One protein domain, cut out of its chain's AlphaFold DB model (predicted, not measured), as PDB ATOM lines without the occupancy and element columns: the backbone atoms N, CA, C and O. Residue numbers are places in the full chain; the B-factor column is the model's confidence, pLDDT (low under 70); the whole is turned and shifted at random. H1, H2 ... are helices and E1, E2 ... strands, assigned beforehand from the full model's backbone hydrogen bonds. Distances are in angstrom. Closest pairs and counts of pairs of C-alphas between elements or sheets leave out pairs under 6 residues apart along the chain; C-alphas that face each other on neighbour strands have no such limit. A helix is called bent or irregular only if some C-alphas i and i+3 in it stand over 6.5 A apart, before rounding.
ATOM      1  N   ARG A  28     229.639 151.598 270.808       93.50
ATOM      2  CA  ARG A  28     230.867 151.986 270.077       93.50
ATOM      3  C   ARG A  28     232.172 151.519 270.731       93.50
ATOM      4  O   ARG A  28     232.939 150.805 270.090       93.50
ATOM      5  N   CYS A  29     232.404 151.884 271.993       95.81
ATOM      6  CA  CYS A  29     233.642 151.518 272.678       95.81
ATOM      7  C   CYS A  29     233.720 150.006 272.942       95.81
ATOM      8  O   CYS A  29     234.740 149.394 272.639       95.81
ATOM      9  N   PHE A  30     232.641 149.365 273.415       95.50
ATOM     10  CA  PHE A  30     232.634 147.906 273.609       95.50
ATOM     11  C   PHE A  30     232.764 147.112 272.309       95.50
ATOM     12  O   PHE A  30     233.421 146.074 272.301       95.50
ATOM     13  N   ALA A  31     232.211 147.610 271.206       93.38
ATOM     14  CA  ALA A  31     232.387 147.015 269.892       93.38
ATOM     15  C   ALA A  31     233.866 147.054 269.479       93.38
ATOM     16  O   ALA A  31     234.407 146.027 269.065       93.38
ATOM     17  N   ARG A  32     234.547 148.196 269.670       93.12
ATOM     18  CA  ARG A  32     235.990 148.311 269.406       93.12
ATOM     19  C   ARG A  32     236.819 147.433 270.344       93.12
ATOM     20  O   ARG A  32     237.705 146.729 269.873       93.12
ATOM     21  N   LEU A  33     236.512 147.422 271.642       92.38
ATOM     22  CA  LEU A  33     237.166 146.552 272.624       92.38
ATOM     23  C   LEU A  33     237.056 145.076 272.216       92.38
ATOM     24  O   LEU A  33     238.052 144.357 272.221       92.38
ATOM     25  N   ARG A  34     235.865 144.633 271.803       91.44
ATOM     26  CA  ARG A  34     235.639 143.267 271.325       91.44
ATOM     27  C   ARG A  34     236.468 142.954 270.080       91.44
ATOM     28  O   ARG A  34     237.011 141.858 269.995       91.44
ATOM     29  N   GLN A  35     236.559 143.879 269.124       90.12
ATOM     30  CA  GLN A  35     237.395 143.701 267.930       90.12
ATOM     31  C   GLN A  35     238.866 143.512 268.306       90.12
ATOM     32  O   GLN A  35     239.453 142.506 267.924       90.12
ATOM     33  N   VAL A  36     239.416 144.400 269.138       87.62
ATOM     34  CA  VAL A  36     240.809 144.314 269.604       87.62
ATOM     35  C   VAL A  36     241.071 142.997 270.343       87.62
ATOM     36  O   VAL A  36     242.065 142.328 270.091       87.62
ATOM     37  N   GLN A  37     240.151 142.553 271.201       87.38
ATOM     38  CA  GLN A  37     240.276 141.261 271.889       87.38
ATOM     39  C   GLN A  37     240.303 140.062 270.929       87.38
ATOM     40  O   GLN A  37     240.952 139.060 271.223       87.38
ATOM     41  N   LEU A  38     239.586 140.133 269.804       87.12
ATOM     42  CA  LEU A  38     239.617 139.092 268.775       87.12
ATOM     43  C   LEU A  38     240.919 139.139 267.964       87.12
ATOM     44  O   LEU A  38     241.472 138.080 267.687       87.12
ATOM     45  N   GLU A  39     241.409 140.339 267.632       84.31
ATOM     46  CA  GLU A  39     242.698 140.557 266.955       84.31
ATOM     47  C   GLU A  39     243.849 139.953 267.779       84.31
ATOM     48  O   GLU A  39     244.619 139.143 267.269       84.31
ATOM     49  N   ILE A  40     243.886 140.244 269.082       79.56
ATOM     50  CA  ILE A  40     244.848 139.670 270.036       79.56
ATOM     51  C   ILE A  40     244.763 138.135 270.045       79.56
ATOM     52  O   ILE A  40     245.762 137.447 269.861       79.56
ATOM     53  N   ARG A  41     243.558 137.565 270.214       81.38
ATOM     54  CA  ARG A  41     243.373 136.100 270.233       81.38
ATOM     55  C   ARG A  41     243.849 135.418 268.950       81.38
ATOM     56  O   ARG A  41     244.224 134.251 269.007       81.38
ATOM     57  N   ALA A  42     243.769 136.105 267.813       82.56
ATOM     58  CA  ALA A  42     244.176 135.572 266.519       82.56
ATOM     59  C   ALA A  42     245.696 135.633 266.295       82.56
ATOM     60  O   ALA A  42     246.231 134.737 265.645       82.56
ATOM     61  N   ASN A  43     246.380 136.649 266.831       74.94
ATOM     62  CA  ASN A  43     247.791 136.928 266.536       74.94
ATOM     63  C   ASN A  43     248.783 136.443 267.611       74.94
ATOM     64  O   ASN A  43     249.970 136.322 267.313       74.94
ATOM     65  N   GLY A  44     248.325 136.122 268.826       64.69
ATOM     66  CA  GLY A  44     249.181 135.711 269.946       64.69
ATOM     67  C   GLY A  44     248.941 136.563 271.194       64.69
ATOM     68  O   GLY A  44     248.429 137.674 271.104       64.69
ATOM     69  N   ASP A  45     249.231 136.010 272.374       59.84
ATOM     70  CA  ASP A  45     248.765 136.546 273.661       59.84
ATOM     71  C   ASP A  45     249.261 137.982 273.947       59.84
ATOM     72  O   ASP A  45     250.364 138.368 273.552       59.84
ATOM     73  N   ILE A  46     248.459 138.745 274.706       57.56
ATOM     74  CA  ILE A  46     248.669 140.163 275.106       57.56
ATOM     75  C   ILE A  46     250.065 140.392 275.707       57.56
ATOM     76  O   ILE A  46     250.611 141.491 275.670       57.56
ATOM     77  N   VAL A  47     250.627 139.329 276.281       54.09
ATOM     78  CA  VAL A  47     251.920 139.306 276.961       54.09
ATOM     79  C   VAL A  47     253.095 139.457 275.984       54.09
ATOM     80  O   VAL A  47     254.142 139.952 276.387       54.09
ATOM     81  N   SER A  48     252.943 139.044 274.720       53.75
ATOM     82  CA  SER A  48     254.027 139.046 273.721       53.75
ATOM     83  C   SER A  48     253.989 140.197 272.714       53.75
ATOM     84  O   SER A  48     255.031 140.513 272.148       53.75
ATOM     85  N   ASP A  49     252.827 140.821 272.498       53.81
ATOM     86  CA  ASP A  49     252.666 141.995 271.627       53.81
ATOM     87  C   ASP A  49     251.650 142.955 272.272       53.81
ATOM     88  O   ASP A  49     250.432 142.786 272.144       53.81
ATOM     89  N   PRO A  50     252.120 143.894 273.101       55.81
ATOM     90  CA  PRO A  50     251.245 144.792 273.831       55.81
ATOM     91  C   PRO A  50     250.528 145.736 272.874       55.81
ATOM     92  O   PRO A  50     251.072 146.707 272.349       55.81
ATOM     93  N   HIS A  51     249.262 145.417 272.650       67.12
ATOM     94  CA  HIS A  51     248.353 146.225 271.870       67.12
ATOM     95  C   HIS A  51     247.516 147.119 272.782       67.12
ATOM     96  O   HIS A  51     247.080 146.721 273.864       67.12
ATOM     97  N   TYR A  52     247.222 148.325 272.301       82.88
ATOM     98  CA  TYR A  52     246.256 149.226 272.916       82.88
ATOM     99  C   TYR A  52     244.885 148.541 273.073       82.88
ATOM    100  O   TYR A  52     244.182 148.305 272.088       82.88
ATOM    101  N   VAL A  53     244.486 148.263 274.320       89.62
ATOM    102  CA  VAL A  53     243.154 147.753 274.675       89.62
ATOM    103  C   VAL A  53     242.288 148.923 275.156       89.62
ATOM    104  O   VAL A  53     242.597 149.510 276.192       89.62
ATOM    105  N   PRO A  54     241.194 149.274 274.454       92.56
ATOM    106  CA  PRO A  54     240.373 150.418 274.830       92.56
ATOM    107  C   PRO A  54     239.745 150.294 276.219       92.56
ATOM    108  O   PRO A  54     239.027 149.337 276.517       92.56
ATOM    109  N   GLU A  55     239.924 151.322 277.041       93.81
ATOM    110  CA  GLU A  55     239.203 151.479 278.295       93.81
ATOM    111  C   GLU A  55     237.886 152.220 278.064       93.81
ATOM    112  O   GLU A  55     237.862 153.385 277.660       93.81
ATOM    113  N   CYS A  56     236.769 151.566 278.367       95.12
ATOM    114  CA  CYS A  56     235.443 152.139 278.167       95.12
ATOM    115  C   CYS A  56     234.824 152.676 279.462       95.12
ATOM    116  O   CYS A  56     235.168 152.269 280.579       95.12
ATOM    117  N   ASP A  57     233.857 153.584 279.315       94.12
ATOM    118  CA  ASP A  57     232.945 153.916 280.408       94.12
ATOM    119  C   ASP A  57     232.067 152.706 280.786       94.12
ATOM    120  O   ASP A  57     231.981 151.712 280.062       94.12
ATOM    121  N   SER A  58     231.385 152.778 281.933       93.00
ATOM    122  CA  SER A  58     230.548 151.675 282.436       93.00
ATOM    123  C   SER A  58     229.405 151.287 281.494       93.00
ATOM    124  O   SER A  58     228.849 150.194 281.602       93.00
ATOM    125  N   ARG A  59     229.037 152.174 280.563       92.62
ATOM    126  CA  ARG A  59     227.998 151.925 279.565       92.62
ATOM    127  C   ARG A  59     228.575 151.392 278.257       92.62
ATOM    128  O   ARG A  59     227.781 150.928 277.446       92.62
ATOM    129  N   GLY A  60     229.881 151.478 278.020       92.88
ATOM    130  CA  GLY A  60     230.524 151.064 276.774       92.88
ATOM    131  C   GLY A  60     230.253 151.942 275.569       92.88
ATOM    132  O   GLY A  60     230.541 151.542 274.440       92.88
ATOM    133  N   ILE A  61     229.636 153.104 275.779       93.94
ATOM    134  CA  ILE A  61     229.294 154.019 274.684       93.94
ATOM    135  C   ILE A  61     230.483 154.924 274.389       93.94
ATOM    136  O   ILE A  61     230.747 155.214 273.224       93.94
ATOM    137  N   ARG A  62     231.191 155.347 275.440       95.69
ATOM    138  CA  ARG A  62     232.319 156.271 275.367       95.69
ATOM    139  C   ARG A  62     233.602 155.602 275.822       95.69
ATOM    140  O   ARG A  62     233.574 154.686 276.647       95.69
ATOM    141  N   TRP A  63     234.707 156.118 275.314       95.75
ATOM    142  CA  TRP A  63     236.033 155.849 275.847       95.75
ATOM    143  C   TRP A  63     236.218 156.625 277.147       95.75
ATOM    144  O   TRP A  63     235.652 157.711 277.311       95.75
ATOM    145  N   ARG A  64     237.012 156.083 278.071       94.69
ATOM    146  CA  ARG A  64     237.531 156.885 279.181       94.69
ATOM    147  C   ARG A  64     238.444 157.990 278.630       94.69
ATOM    148  O   ARG A  64     239.151 157.722 277.659       94.69
ATOM    149  N   PRO A  65     238.447 159.199 279.222       93.69
ATOM    150  CA  PRO A  65     239.225 160.327 278.706       93.69
ATOM    151  C   PRO A  65     240.709 160.015 278.526       93.69
ATOM    152  O   PRO A  65     241.264 160.317 277.474       93.69
ATOM    153  N   ALA A  66     241.321 159.374 279.523       93.25
ATOM    154  CA  ALA A  66     242.661 158.819 279.430       93.25
ATOM    155  C   ALA A  66     242.593 157.368 278.942       93.25
ATOM    156  O   ALA A  66     241.775 156.577 279.418       93.25
ATOM    157  N   GLN A  67     243.464 157.033 278.002       93.50
ATOM    158  CA  GLN A  67     243.693 155.692 277.485       93.50
ATOM    159  C   GLN A  67     245.159 155.348 277.686       93.50
ATOM    160  O   GLN A  67     246.012 156.207 277.470       93.50
ATOM    161  N   CYS A  68     245.455 154.115 278.080       90.25
ATOM    162  CA  CYS A  68     246.819 153.668 278.311       90.25
ATOM    163  C   CYS A  68     247.152 152.455 277.445       90.25
ATOM    164  O   CYS A  68     246.406 151.482 277.370       90.25
ATOM    165  N   ASP A  69     248.298 152.538 276.787       85.75
ATOM    166  CA  ASP A  69     248.992 151.406 276.206       85.75
ATOM    167  C   ASP A  69     249.862 150.768 277.298       85.75
ATOM    168  O   ASP A  69     250.632 151.460 277.973       85.75
ATOM    169  N   HIS A  70     249.701 149.461 277.500       76.25
ATOM    170  CA  HIS A  70     250.274 148.707 278.616       76.25
ATOM    171  C   HIS A  70     251.512 147.869 278.227       76.25
ATOM    172  O   HIS A  70     251.839 146.913 278.926       76.25
ATOM    173  N   HIS A  71     252.222 148.220 277.146       72.50
ATOM    174  CA  HIS A  71     253.544 147.642 276.831       72.50
ATOM    175  C   HIS A  71     254.594 147.936 277.918       72.50
ATOM    176  O   HIS A  71     254.469 148.948 278.588       72.50
ATOM    177  N   ASP A  72     255.656 147.121 278.039       61.84
ATOM    178  CA  ASP A  72     256.896 147.322 278.835       61.84
ATOM    179  C   ASP A  72     257.145 148.736 279.397       61.84
ATOM    180  O   ASP A  72     257.275 148.895 280.607       61.84
ATOM    181  N   ILE A  73     257.232 149.768 278.547       73.00
ATOM    182  CA  ILE A  73     257.427 151.159 279.006       73.00
ATOM    183  C   ILE A  73     256.087 151.876 279.226       73.00
ATOM    184  O   ILE A  73     255.970 152.686 280.147       73.00
ATOM    185  N   GLY A  74     255.095 151.565 278.389       80.38
ATOM    186  CA  GLY A  74     253.716 152.032 278.451       80.38
ATOM    187  C   GLY A  74     253.568 153.543 278.284       80.38
ATOM    188  O   GLY A  74     254.357 154.353 278.780       80.38
ATOM    189  N   TYR A  75     252.520 153.975 277.601       88.12
ATOM    190  CA  TYR A  75     252.194 155.396 277.537       88.12
ATOM    191  C   TYR A  75     250.695 155.597 277.603       88.12
ATOM    192  O   TYR A  75     249.916 154.785 277.115       88.12
ATOM    193  N   CYS A  76     250.292 156.705 278.202       91.88
ATOM    194  CA  CYS A  76     248.906 157.124 278.244       91.88
ATOM    195  C   CYS A  76     248.705 158.356 277.367       91.88
ATOM    196  O   CYS A  76     249.629 159.142 277.155       91.88
ATOM    197  N   PHE A  77     247.502 158.508 276.833       92.44
ATOM    198  CA  PHE A  77     247.100 159.625 275.994       92.44
ATOM    199  C   PHE A  77     245.630 159.965 276.218       92.44
ATOM    200  O   PHE A  77     244.836 159.107 276.603       92.44
ATOM    201  N   CYS A  78     245.259 161.222 275.984       93.44
ATOM    202  CA  CYS A  78     243.860 161.606 275.981       93.44
ATOM    203  C   CYS A  78     243.213 161.222 274.655       93.44
ATOM    204  O   CYS A  78     243.858 161.248 273.603       93.44
ATOM    205  N   VAL A  79     241.925 160.908 274.699       93.69
ATOM    206  CA  VAL A  79     241.119 160.651 273.506       93.69
ATOM    207  C   VAL A  79     239.878 161.522 273.472       93.69
ATOM    208  O   VAL A  79     239.332 161.928 274.504       93.69
ATOM    209  N   ASN A  80     239.364 161.733 272.265       93.62
ATOM    210  CA  ASN A  80     237.978 162.128 272.100       93.62
ATOM    211  C   ASN A  80     237.083 161.001 272.639       93.62
ATOM    212  O   ASN A  80     237.052 159.897 272.099       93.62
ATOM    213  N   THR A  81     236.319 161.276 273.692       94.69
ATOM    214  CA  THR A  81     235.513 160.260 274.395       94.69
ATOM    215  C   THR A  81     234.393 159.671 273.537       94.69
ATOM    216  O   THR A  81     233.825 158.639 273.889       94.69
ATOM    217  N   THR A  82     234.071 160.297 272.401       93.12
ATOM    218  CA  THR A  82     233.006 159.875 271.485       93.12
ATOM    219  C   THR A  82     233.519 159.075 270.288       93.12
ATOM    220  O   THR A  82     232.797 158.187 269.823       93.12
ATOM    221  N   THR A  83     234.719 159.381 269.779       93.00
ATOM    222  CA  THR A  83     235.321 158.690 268.618       93.00
ATOM    223  C   THR A  83     236.418 157.697 269.006       93.00
ATOM    224  O   THR A  83     236.672 156.761 268.256       93.00
ATOM    225  N   GLY A  84     237.043 157.871 270.172       91.75
ATOM    226  CA  GLY A  84     238.222 157.115 270.599       91.75
ATOM    227  C   GLY A  84     239.524 157.582 269.945       91.75
ATOM    228  O   GLY A  84     240.562 156.959 270.152       91.75
ATOM    229  N   GLU A  85     239.491 158.659 269.155       91.94
ATOM    230  CA  GLU A  85     240.680 159.167 268.471       91.94
ATOM    231  C   GLU A  85     241.647 159.827 269.463       91.94
ATOM    232  O   GLU A  85     241.205 160.610 270.313       91.94
ATOM    233  N   PRO A  86     242.958 159.545 269.357       91.25
ATOM    234  CA  PRO A  86     243.967 160.156 270.207       91.25
ATOM    235  C   PRO A  86     244.056 161.659 269.959       91.25
ATOM    236  O   PRO A  86     244.074 162.128 268.821       91.25
ATOM    237  N   MET A  87     244.163 162.416 271.045       90.06
ATOM    238  CA  MET A  87     244.448 163.839 270.990       90.06
ATOM    239  C   MET A  87     245.942 164.071 270.764       90.06
ATOM    240  O   MET A  87     246.810 163.356 271.273       90.06
ATOM    241  N   ASN A  88     246.256 165.096 269.979       83.50
ATOM    242  CA  ASN A  88     247.638 165.475 269.733       83.50
ATOM    243  C   ASN A  88     248.275 166.025 271.014       83.50
ATOM    244  O   ASN A  88     247.624 166.713 271.789       83.50
ATOM    245  N   ARG A  89     249.576 165.768 271.203       78.31
ATOM    246  CA  ARG A  89     250.389 166.309 272.314       78.31
ATOM    247  C   ARG A  89     249.951 165.899 273.729       78.31
ATOM    248  O   ARG A  89     250.415 166.495 274.691       78.31
ATOM    249  N   THR A  90     249.163 164.836 273.877       83.94
ATOM    250  CA  THR A  90     248.739 164.329 275.195       83.94
ATOM    251  C   THR A  90     249.475 163.060 275.632       83.94
ATOM    252  O   THR A  90     248.987 162.352 276.500       83.94
ATOM    253  N   ARG A  91     250.598 162.680 275.009       85.38
ATOM    254  CA  ARG A  91     251.315 161.451 275.399       85.38
ATOM    255  C   ARG A  91     252.101 161.668 276.693       85.38
ATOM    256  O   ARG A  91     252.880 162.611 276.784       85.38
ATOM    257  N   SER A  92     251.935 160.761 277.647       85.75
ATOM    258  CA  SER A  92     252.669 160.701 278.914       85.75
ATOM    259  C   SER A  92     253.164 159.278 279.162       85.75
ATOM    260  O   SER A  92     252.524 158.324 278.727       85.75
ATOM    261  N   HIS A  93     254.261 159.116 279.901       85.62
ATOM    262  CA  HIS A  93     254.671 157.802 280.395       85.62
ATOM    263  C   HIS A  93     253.594 157.191 281.296       85.62
ATOM    264  O   HIS A  93     252.873 157.911 281.996       85.62
ATOM    265  N   TYR A  94     253.506 155.861 281.305       83.25
ATOM    266  CA  TYR A  94     252.519 155.135 282.104       83.25
ATOM    267  C   TYR A  94     252.627 155.433 283.609       83.25
ATOM    268  O   TYR A  94     251.613 155.611 284.279       83.25
ATOM    269  N   HIS A  95     253.850 155.569 284.135       81.25
ATOM    270  CA  HIS A  95     254.101 155.902 285.546       81.25
ATOM    271  C   HIS A  95     253.732 157.338 285.941       81.25
ATOM    272  O   HIS A  95     253.695 157.651 287.126       81.25
ATOM    273  N   THR A  96     253.483 158.216 284.968       80.50
ATOM    274  CA  THR A  96     253.065 159.607 285.195       80.50
ATOM    275  C   THR A  96     251.654 159.863 284.675       80.50
ATOM    276  O   THR A  96     251.271 161.015 284.470       80.50
ATOM    277  N   LYS A  97     250.859 158.809 284.449       83.69
ATOM    278  CA  LYS A  97     249.490 158.916 283.923       83.69
ATOM    279  C   LYS A  97     248.574 159.761 284.807       83.69
ATOM    280  O   LYS A  97     247.645 160.372 284.303       83.69
ATOM    281  N   GLU A  98     248.848 159.840 286.105       81.00
ATOM    282  CA  GLU A  98     248.102 160.662 287.060       81.00
ATOM    283  C   GLU A  98     248.300 162.169 286.831       81.00
ATOM    284  O   GLU A  98     247.538 162.973 287.360       81.00
ATOM    285  N   LEU A  99     249.314 162.562 286.053       83.44
ATOM    286  CA  LEU A  99     249.558 163.951 285.651       83.44
ATOM    287  C   LEU A  99     248.923 164.289 284.306       83.44
ATOM    288  O   LEU A  99     248.927 165.452 283.902       83.44
ATOM    289  N   LEU A 100     248.421 163.278 283.597       87.94
ATOM    290  CA  LEU A 100     247.798 163.456 282.303       87.94
ATOM    291  C   LEU A 100     246.421 164.112 282.481       87.94
ATOM    292  O   LEU A 100     245.512 163.530 283.066       87.94
ATOM    293  N   GLN A 101     246.273 165.325 281.953       87.88
ATOM    294  CA  GLN A 101     245.071 166.149 282.104       87.88
ATOM    295  C   GLN A 101     244.113 165.923 280.926       87.88
ATOM    296  O   GLN A 101     244.236 166.570 279.886       87.88
ATOM    297  N   CYS A 102     243.159 165.001 281.075       90.12
ATOM    298  CA  CYS A 102     242.164 164.698 280.041       90.12
ATOM    299  C   CYS A 102     240.777 165.235 280.414       90.12
ATOM    300  O   CYS A 102     239.965 164.524 280.995       90.12
ATOM    301  N   ASP A 103     240.479 166.473 280.017       90.19
ATOM    302  CA  ASP A 103     239.219 167.162 280.341       90.19
ATOM    303  C   ASP A 103     238.115 166.996 279.265       90.19
ATOM    304  O   ASP A 103     237.226 167.843 279.112       90.19
ATOM    305  N   THR A 104     238.174 165.940 278.447       86.19
ATOM    306  CA  THR A 104     237.312 165.791 277.257       86.19
ATOM    307  C   THR A 104     235.849 165.495 277.568       86.19
ATOM    308  O   THR A 104     234.986 165.763 276.734       86.19
ATOM    309  N   ASP A 105     235.541 164.972 278.753       87.44
ATOM    310  CA  ASP A 105     234.180 164.780 279.265       87.44
ATOM    311  C   ASP A 105     233.782 165.808 280.337       87.44
ATOM    312  O   ASP A 105     232.655 165.771 280.841       87.44
ATOM    313  N   VAL A 106     234.675 166.752 280.646       90.94
ATOM    314  CA  VAL A 106     234.450 167.805 281.634       90.94
ATOM    315  C   VAL A 106     233.935 169.064 280.924       90.94
ATOM    316  O   VAL A 106     234.597 169.564 280.005       90.94
TER     317      VAL A 106
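Overview. This is residues 28 to 106 of the 191 residues of an uncharacterized protein of Ciona intestinalis (UniProt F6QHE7). The domain has little regular structure: one long helix, H1, forms one side, and a small hairpin of strands E1 and E2, with the short helix H2 packed on it, forms the other. Residues 44 to 65 fold back from H1 to the hairpin. Of 79 printed residues, 30 are in named elements, in the order H1 E1 E2 H2, mixed helices and strands; the sheet is antiparallel. It is compact, with a radius of gyration of the C-alphas of 12.6 A and spans of 36 by 28 by 20 A.

Arrangement. H1, residues 28 to 43, has every O i to N i+4 pair within hydrogen-bond range. E1, residues 66 to 69, and E2, residues 75 to 78, form an antiparallel hairpin at 152 degrees; N 67 and O 77 are 2.9 A apart, within hydrogen-bond range. H1 and E2 are apart. H2, residues 94 to 99, comes closest to E2 at the C-alphas of Tyr 75 and Tyr 94, 4.6 A. H2 is irregular, C-alphas 95 and 98 being 7.8 A apart, with 0 of 2 O i to N i+4 and 2 of 3 O i to N i+3 pairs within range.

Along the chain. H1 measures 22.9 A from C-alpha 28 at (230.867, 151.986, 270.077); H2 ends with C-alpha 99 at (249.558, 163.951, 285.651).

Size, cuts and confidence. The C-alphas of Gly 44 and Val 106, the two farthest apart, are 37.2 A apart. The printed part has no cut; the links H1 to E1 and E2 to H2 are long. Residues 44 to 51 and 72 have pLDDT under 70.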